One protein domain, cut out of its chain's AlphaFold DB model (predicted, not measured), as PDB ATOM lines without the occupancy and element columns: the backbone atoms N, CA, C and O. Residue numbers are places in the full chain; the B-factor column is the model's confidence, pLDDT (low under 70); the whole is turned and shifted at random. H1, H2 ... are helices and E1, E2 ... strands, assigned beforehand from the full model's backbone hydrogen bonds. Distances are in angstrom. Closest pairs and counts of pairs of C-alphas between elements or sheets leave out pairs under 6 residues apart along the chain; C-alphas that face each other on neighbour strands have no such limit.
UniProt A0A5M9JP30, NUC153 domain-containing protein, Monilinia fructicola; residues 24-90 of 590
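Overview. This is residues 24 to 90 of the 590 residues of the protein "NUC153 domain-containing protein" of Monilinia fructicola (UniProt A0A5M9JP30). Little regular structure is here; a tail, residues 24 to 38, sticks out from a loose body where E1 and E2 pair. The 67 residues, mixed in class, have three named helices and two named strands, E1 H1 H2 H3 E2, one strand-helix-strand unit, helices between parallel neighbours. The whole is extended, with radius of gyration of the C-alphas 17.6 A, spanning 48 by 37 by 13 A.

Arrangement. E1, residues 44 to 46, is parallel to E2, residues 85 to 87; N 46 and O 86 are 2.8 A apart. H1, residues 52 to 55, only just touches H3, residues 76 to 84, with 3 C-alpha pairs within 8 A. H2, residues 57 to 60, is close to H3 but not clearly touching. In H3 every O i to N i+4 pair is within hydrogen-bond range.

Along the chain. Find C-alpha 44 at (130.168, 164.342, 230.043); H3 runs 12.5 A; E2 ends at C-alpha 87, (128.803, 157.095, 225.222).

Size, cuts and confidence. The link H2 to H3 is long; residues 89 to 90 have pLDDT under 70.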
ATOM      1  N   ARG A  24     160.855 182.078 238.284       81.44
ATOM      2  CA  ARG A  24     159.556 182.658 238.666       81.44
ATOM      3  C   ARG A  24     158.363 181.766 238.316       81.44
ATOM      4  O   ARG A  24     157.338 181.848 238.983       81.44
ATOM      5  N   PHE A  25     158.493 180.890 237.319       77.38
ATOM      6  CA  PHE A  25     157.411 180.023 236.835       77.38
ATOM      7  C   PHE A  25     157.616 178.539 237.184       77.38
ATOM      8  O   PHE A  25     156.839 177.689 236.758       77.38
ATOM      9  N   SER A  26     158.604 178.210 238.022       81.81
ATOM     10  CA  SER A  26     158.864 176.836 238.495       81.81
ATOM     11  C   SER A  26     157.685 176.211 239.262       81.81
ATOM     12  O   SER A  26     157.457 175.001 239.201       81.81
ATOM     13  N   ASN A  27     156.880 177.044 239.925       80.88
ATOM     14  CA  ASN A  27     155.669 176.612 240.621       80.88
ATOM     15  C   ASN A  27     154.501 176.314 239.666       80.88
ATOM     16  O   ASN A  27     153.584 175.592 240.037       80.88
ATOM     17  N   PHE A  28     154.533 176.808 238.423       81.06
ATOM     18  CA  PHE A  28     153.447 176.616 237.454       81.06
ATOM     19  C   PHE A  28     153.326 175.158 236.987       81.06
ATOM     20  O   PHE A  28     152.230 174.674 236.727       81.06
ATOM     21  N   SER A  29     154.443 174.427 236.921       78.19
ATOM     22  CA  SER A  29     154.450 173.007 236.545       78.19
ATOM     23  C   SER A  29     154.107 172.064 237.702       78.19
ATOM     24  O   SER A  29     153.776 170.899 237.472       78.19
ATOM     25  N   THR A  30     154.192 172.545 238.945       81.19
ATOM     26  CA  THR A  30     154.057 171.727 240.161       81.19
ATOM     27  C   THR A  30     152.777 172.004 240.946       81.19
ATOM     28  O   THR A  30     152.313 171.113 241.660       81.19
ATOM     29  N   ASP A  31     152.177 173.187 240.804       86.44
ATOM     30  CA  ASP A  31     150.952 173.553 241.510       86.44
ATOM     31  C   ASP A  31     149.713 172.925 240.828       86.44
ATOM     32  O   ASP A  31     149.455 173.165 239.642       86.44
ATOM     33  N   PRO A  32     148.910 172.121 241.557       83.50
ATOM     34  CA  PRO A  32     147.698 171.496 241.024       83.50
ATOM     35  C   PRO A  32     146.661 172.501 240.511       83.50
ATOM     36  O   PRO A  32     145.806 172.112 239.720       83.50
ATOM     37  N   ARG A  33     146.734 173.777 240.913       82.00
ATOM     38  CA  ARG A  33     145.848 174.843 240.417       82.00
ATOM     39  C   ARG A  33     146.070 175.155 238.937       82.00
ATOM     40  O   ARG A  33     145.121 175.536 238.261       82.00
ATOM     41  N   PHE A  34     147.292 174.973 238.431       80.25
ATOM     42  CA  PHE A  34     147.651 175.230 237.027       80.25
ATOM     43  C   PHE A  34     147.704 173.955 236.177       80.25
ATOM     44  O   PHE A  34     147.977 174.001 234.977       80.25
ATOM     45  N   ARG A  35     147.404 172.797 236.776       80.62
ATOM     46  CA  ARG A  35     147.309 171.531 236.058       80.62
ATOM     47  C   ARG A  35     145.963 171.462 235.341       80.62
ATOM     48  O   ARG A  35     144.922 171.337 235.981       80.62
ATOM     49  N   LEU A  36     145.984 171.513 234.008       80.88
ATOM     50  CA  LEU A  36     144.759 171.390 233.218       80.88
ATOM     51  C   LEU A  36     144.067 170.042 233.517       80.88
ATOM     52  O   LEU A  36     144.750 169.009 233.566       80.88
ATOM     53  N   PRO A  37     142.732 170.028 233.701       81.75
ATOM     54  CA  PRO A  37     141.970 168.795 233.857       81.75
ATOM     55  C   PRO A  37     142.227 167.845 232.687       81.75
ATOM     56  O   PRO A  37     142.400 168.273 231.541       81.75
ATOM     57  N   SER A  38     142.256 166.540 232.962       81.25
ATOM     58  CA  SER A  38     142.449 165.567 231.890       81.25
ATOM     59  C   SER A  38     141.267 165.621 230.920       81.25
ATOM     60  O   SER A  38     140.124 165.828 231.326       81.25
ATOM     61  N   LYS A  39     141.519 165.371 229.629       75.62
ATOM     62  CA  LYS A  39     140.465 165.344 228.597       75.62
ATOM     63  C   LYS A  39     139.336 164.344 228.912       75.62
ATOM     64  O   LYS A  39     138.244 164.483 228.380       75.62
ATOM     65  N   LYS A  40     139.593 163.347 229.772       78.38
ATOM     66  CA  LYS A  40     138.589 162.390 230.264       78.38
ATOM     67  C   LYS A  40     137.661 163.021 231.313       78.38
ATOM     68  O   LYS A  40     136.471 162.752 231.302       78.38
ATOM     69  N   GLN A  41     138.184 163.895 232.176       76.75
ATOM     70  CA  GLN A  41     137.406 164.579 233.220       76.75
ATOM     71  C   GLN A  41     136.567 165.747 232.689       76.75
ATOM     72  O   GLN A  41     135.604 166.144 233.336       76.75
ATOM     73  N   THR A  42     136.913 166.299 231.522       81.25
ATOM     74  CA  THR A  42     136.136 167.373 230.881       81.25
ATOM     75  C   THR A  42     134.955 166.866 230.054       81.25
ATOM     76  O   THR A  42     134.171 167.681 229.577       81.25
ATOM     77  N   ARG A  43     134.857 165.550 229.822       86.75
ATOM     78  CA  ARG A  43     133.804 164.939 229.004       86.75
ATOM     79  C   ARG A  43     132.629 164.506 229.875       86.75
ATOM     80  O   ARG A  43     132.820 163.942 230.948       86.75
ATOM     81  N   THR A  44     131.416 164.750 229.399       87.88
ATOM     82  CA  THR A  44     130.168 164.342 230.043       87.88
ATOM     83  C   THR A  44     129.682 163.020 229.453       87.88
ATOM     84  O   THR A  44     129.667 162.822 228.237       87.88
ATOM     85  N   LYS A  45     129.302 162.080 230.322       89.50
ATOM     86  CA  LYS A  45     128.771 160.779 229.901       89.50
ATOM     87  C   LYS A  45     127.327 160.932 229.440       89.50
ATOM     88  O   LYS A  45     126.534 161.598 230.109       89.50
ATOM     89  N   ILE A  46     127.005 160.336 228.303       88.69
ATOM     90  CA  ILE A  46     125.689 160.371 227.682       88.69
ATOM     91  C   ILE A  46     125.011 159.004 227.824       88.69
ATOM     92  O   ILE A  46     125.579 157.981 227.459       88.69
ATOM     93  N   ASP A  47     123.762 159.030 228.297       89.12
ATOM     94  CA  ASP A  47     122.849 157.880 228.385       89.12
ATOM     95  C   ASP A  47     122.604 157.260 226.997       89.12
ATOM     96  O   ASP A  47     122.456 157.965 225.993       89.12
ATOM     97  N   LYS A  48     122.493 155.930 226.946       85.81
ATOM     98  CA  LYS A  48     122.202 155.098 225.762       85.81
ATOM     99  C   LYS A  48     121.171 155.689 224.804       85.81
ATOM    100  O   LYS A  48     121.333 155.592 223.587       85.81
ATOM    101  N   ARG A  49     120.126 156.342 225.325       85.25
ATOM    102  CA  ARG A  49     119.064 156.979 224.514       85.25
ATOM    103  C   ARG A  49     119.570 158.092 223.597       85.25
ATOM    104  O   ARG A  49     118.958 158.371 222.569       85.25
ATOM    105  N   PHE A  50     120.681 158.716 223.960       85.44
ATOM    106  CA  PHE A  50     121.265 159.861 223.275       85.44
ATOM    107  C   PHE A  50     122.576 159.518 222.551       85.44
ATOM    108  O   PHE A  50     123.082 160.363 221.819       85.44
ATOM    109  N   SER A  51     123.068 158.275 222.645       85.50
ATOM    110  CA  SER A  51     124.215 157.770 221.857       85.50
ATOM    111  C   SER A  51     124.024 157.957 220.342       85.50
ATOM    112  O   SER A  51     124.958 158.220 219.582       85.50
ATOM    113  N   ARG A  52     122.764 157.924 219.891       87.38
ATOM    114  CA  ARG A  52     122.365 158.188 218.505       87.38
ATOM    115  C   ARG A  52     122.751 159.599 218.030       87.38
ATOM    116  O   ARG A  52     123.044 159.774 216.855       87.38
ATOM    117  N   MET A  53     122.857 160.582 218.928       86.19
ATOM    118  CA  MET A  53     123.319 161.943 218.611       86.19
ATOM    119  C   MET A  53     124.787 161.981 218.148       86.19
ATOM    120  O   MET A  53     125.158 162.851 217.361       86.19
ATOM    121  N   LEU A  54     125.626 161.052 218.620       86.44
ATOM    122  CA  LEU A  54     127.037 160.969 218.229       86.44
ATOM    123  C   LEU A  54     127.234 160.218 216.901       86.44
ATOM    124  O   LEU A  54     128.241 160.434 216.219       86.44
ATOM    125  N   LYS A  55     126.279 159.352 216.534       84.75
ATOM    126  CA  LYS A  55     126.371 158.413 215.402       84.75
ATOM    127  C   LYS A  55     125.607 158.886 214.162       84.75
ATOM    128  O   LYS A  55     126.077 158.648 213.054       84.75
ATOM    129  N   ASP A  56     124.488 159.586 214.335       89.12
ATOM    130  CA  ASP A  56     123.637 160.025 213.227       89.12
ATOM    131  C   ASP A  56     124.167 161.278 212.509       89.12
ATOM    132  O   ASP A  56     124.530 162.295 213.114       89.12
ATOM    133  N   ASP A  57     124.099 161.245 211.179       83.12
ATOM    134  CA  ASP A  57     124.453 162.380 210.324       83.12
ATOM    135  C   ASP A  57     123.457 163.545 210.439       83.12
ATOM    136  O   ASP A  57     123.824 164.695 210.203       83.12
ATOM    137  N   ASP A  58     122.227 163.292 210.888       84.19
ATOM    138  CA  ASP A  58     121.206 164.327 211.097       84.19
ATOM    139  C   ASP A  58     121.605 165.337 212.189       84.19
ATOM    140  O   ASP A  58     121.270 166.519 212.096       84.19
ATOM    141  N   PHE A  59     122.379 164.903 213.191       81.88
ATOM    142  CA  PHE A  59     122.865 165.765 214.276       81.88
ATOM    143  C   PHE A  59     124.234 166.387 213.978       81.88
ATOM    144  O   PHE A  59     124.564 167.457 214.502       81.88
ATOM    145  N   SER A  60     125.029 165.757 213.109       81.00
ATOM    146  CA  SER A  60     126.357 166.253 212.737       81.00
ATOM    147  C   SER A  60     126.357 167.150 211.491       81.00
ATOM    148  O   SER A  60     127.269 167.968 211.330       81.00
ATOM    149  N   ASN A  61     125.310 167.092 210.659       81.94
ATOM    150  CA  ASN A  61     125.163 167.931 209.476       81.94
ATOM    151  C   ASN A  61     124.915 169.403 209.844       81.94
ATOM    152  O   ASN A  61     123.861 169.813 210.331       81.94
ATOM    153  N   SER A  62     125.904 170.252 209.568       77.88
ATOM    154  CA  SER A  62     125.775 171.708 209.645       77.88
ATOM    155  C   SER A  62     125.594 172.341 208.270       77.88
ATOM    156  O   SER A  62     126.169 171.873 207.287       77.88
ATOM    157  N   ALA A  63     124.883 173.472 208.211       81.50
ATOM    158  CA  ALA A  63     124.820 174.296 207.010       81.50
ATOM    159  C   ALA A  63     126.234 174.608 206.489       81.50
ATOM    160  O   ALA A  63     127.108 175.060 207.225       81.50
ATOM    161  N   LYS A  64     126.451 174.373 205.191       83.75
ATOM    162  CA  LYS A  64     127.759 174.532 204.533       83.75
ATOM    163  C   LYS A  64     128.194 175.995 204.395       83.75
ATOM    164  O   LYS A  64     129.331 176.275 204.013       83.75
ATOM    165  N   VAL A  65     127.272 176.920 204.644       88.62
ATOM    166  CA  VAL A  65     127.426 178.353 204.423       88.62
ATOM    167  C   VAL A  65     126.771 179.108 205.584       88.62
ATOM    168  O   VAL A  65     125.632 178.816 205.941       88.62
ATOM    169  N   ASP A  66     127.500 180.052 206.174       84.12
ATOM    170  CA  ASP A  66     127.024 180.977 207.208       84.12
ATOM    171  C   ASP A  66     126.042 182.017 206.617       84.12
ATOM    172  O   ASP A  66     125.983 182.211 205.401       84.12
ATOM    173  N   ARG A  67     125.307 182.746 207.464       83.69
ATOM    174  CA  ARG A  67     124.364 183.823 207.094       83.69
ATOM    175  C   ARG A  67     124.981 184.877 206.169       83.69
ATOM    176  O   ARG A  67     124.275 185.481 205.371       83.69
ATOM    177  N   TYR A  68     126.297 185.057 206.248       86.00
ATOM    178  CA  TYR A  68     127.077 185.989 205.430       86.00
ATOM    179  C   TYR A  68     127.690 185.357 204.170       86.00
ATOM    180  O   TYR A  68     128.592 185.926 203.562       86.00
ATOM    181  N   GLY A  69     127.273 184.150 203.779       85.31
ATOM    182  CA  GLY A  69     127.771 183.503 202.562       85.31
ATOM    183  C   GLY A  69     129.168 182.875 202.689       85.31
ATOM    184  O   GLY A  69     129.708 182.367 201.703       85.31
ATOM    185  N   ARG A  70     129.772 182.884 203.885       88.44
ATOM    186  CA  ARG A  70     131.088 182.277 204.144       88.44
ATOM    187  C   ARG A  70     130.959 180.767 204.298       88.44
ATOM    188  O   ARG A  70     130.040 180.286 204.950       88.44
ATOM    189  N   LYS A  71     131.876 180.011 203.694       87.12
ATOM    190  CA  LYS A  71     131.857 178.543 203.752       87.12
ATOM    191  C   LYS A  71     132.345 178.068 205.118       87.12
ATOM    192  O   LYS A  71     133.424 178.472 205.537       87.12
ATOM    193  N   LEU A  72     131.575 177.194 205.756       80.94
ATOM    194  CA  LEU A  72     131.950 176.524 207.000       80.94
ATOM    195  C   LEU A  72     132.507 175.126 206.692       80.94
ATOM    196  O   LEU A  72     132.105 174.493 205.707       80.94
ATOM    197  N   SER A  73     133.453 174.646 207.505       77.88
ATOM    198  CA  SER A  73     133.955 173.272 207.410       77.88
ATOM    199  C   SER A  73     132.889 172.301 207.938       77.88
ATOM    200  O   SER A  73     132.287 172.514 208.986       77.88
ATOM    201  N   GLY A  74     132.609 171.234 207.183       74.06
ATOM    202  CA  GLY A  74     131.504 170.311 207.485       74.06
ATOM    203  C   GLY A  74     131.753 169.355 208.658       74.06
ATOM    204  O   GLY A  74     130.848 168.624 209.030       74.06
ATOM    205  N   SER A  75     132.957 169.336 209.233       73.62
ATOM    206  CA  SER A  75     133.371 168.375 210.268       73.62
ATOM    207  C   SER A  75     133.440 168.962 211.682       73.62
ATOM    208  O   SER A  75     133.646 168.215 212.639       73.62
ATOM    209  N   GLY A  76     133.241 170.277 211.844       79.69
ATOM    210  CA  GLY A  76     133.439 170.961 213.128       79.69
ATOM    211  C   GLY A  76     132.488 170.492 214.233       79.69
ATOM    212  O   GLY A  76     132.919 170.264 215.360       79.69
ATOM    213  N   LYS A  77     131.204 170.272 213.918       81.50
ATOM    214  CA  LYS A  77     130.204 169.870 214.924       81.50
ATOM    215  C   LYS A  77     130.413 168.451 215.446       81.50
ATOM    216  O   LYS A  77     130.347 168.251 216.651       81.50
ATOM    217  N   LYS A  78     130.726 167.485 214.573       84.62
ATOM    218  CA  LYS A  78     131.009 166.096 214.980       84.62
ATOM    219  C   LYS A  78     132.213 166.030 215.923       84.62
ATOM    220  O   LYS A  78     132.123 165.440 216.995       84.62
ATOM    221  N   LYS A  79     133.301 166.721 215.556       84.12
ATOM    222  CA  LYS A  79     134.512 166.841 216.381       84.12
ATOM    223  C   LYS A  79     134.218 167.547 217.721       84.12
ATOM    224  O   LYS A  79     134.726 167.128 218.757       84.12
ATOM    225  N   ALA A  80     133.361 168.572 217.728       85.00
ATOM    226  CA  ALA A  80     132.958 169.274 218.950       85.00
ATOM    227  C   ALA A  80     132.097 168.410 219.892       85.00
ATOM    228  O   ALA A  80     132.356 168.393 221.094       85.00
ATOM    229  N   LEU A  81     131.122 167.656 219.364       85.25
ATOM    230  CA  LEU A  81     130.309 166.731 220.163       85.25
ATOM    231  C   LEU A  81     131.167 165.621 220.780       85.25
ATOM    232  O   LEU A  81     131.048 165.359 221.970       85.25
ATOM    233  N   GLN A  82     132.083 165.030 220.009       84.38
ATOM    234  CA  GLN A  82     132.997 163.998 220.512       84.38
ATOM    235  C   GLN A  82     133.976 164.533 221.570       84.38
ATOM    236  O   GLN A  82     134.375 163.799 222.469       84.38
ATOM    237  N   ARG A  83     134.353 165.818 221.515       87.12
ATOM    238  CA  ARG A  83     135.206 166.446 222.539       87.12
ATOM    239  C   ARG A  83     134.481 166.660 223.869       87.12
ATOM    240  O   ARG A  83     135.144 166.694 224.902       87.12
ATOM    241  N   LEU A  84     133.162 166.842 223.836       87.00
ATOM    242  CA  LEU A  84     132.348 167.159 225.009       87.00
ATOM    243  C   LEU A  84     131.687 165.922 225.616       87.00
ATOM    244  O   LEU A  84     131.546 165.879 226.829       87.00
ATOM    245  N   TYR A  85     131.337 164.920 224.808       89.12
ATOM    246  CA  TYR A  85     130.497 163.801 225.229       89.12
ATOM    247  C   TYR A  85     131.158 162.425 225.012       89.12
ATOM    248  O   TYR A  85     132.003 162.263 224.124       89.12
ATOM    249  N   VAL A  86     130.802 161.445 225.849       86.75
ATOM    250  CA  VAL A  86     131.225 160.025 225.790       86.75
ATOM    251  C   VAL A  86     129.993 159.135 225.929       86.75
ATOM    252  O   VAL A  86     129.158 159.413 226.788       86.75
ATOM    253  N   ASP A  87     129.882 158.083 225.118       82.12
ATOM    254  CA  ASP A  87     128.803 157.095 225.222       82.12
ATOM    255  C   ASP A  87     129.011 156.195 226.457       82.12
ATOM    256  O   ASP A  87     130.108 155.692 226.685       82.12
ATOM    257  N   GLU A  88     127.955 155.972 227.246       77.12
ATOM    258  CA  GLU A  88     127.984 155.146 228.471       77.12
ATOM    259  C   GLU A  88     128.362 153.672 228.216       77.12
ATOM    260  O   GLU A  88     128.956 153.039 229.081       77.12
ATOM    261  N   ASP A  89     128.070 153.138 227.025       64.38
ATOM    262  CA  ASP A  89     128.350 151.739 226.655       64.38
ATOM    263  C   ASP A  89     129.784 151.504 226.131       64.38
ATOM    264  O   ASP A  89     130.214 150.358 226.043       64.38
ATOM    265  N   GLU A  90     130.532 152.558 225.782       61.94
ATOM    266  CA  GLU A  90     131.927 152.442 225.307       61.94
ATOM    267  C   GLU A  90     132.948 152.471 226.462       61.94
ATOM    268  O   GLU A  90     134.149 152.372 226.235       61.94
TER     269      GLU A  90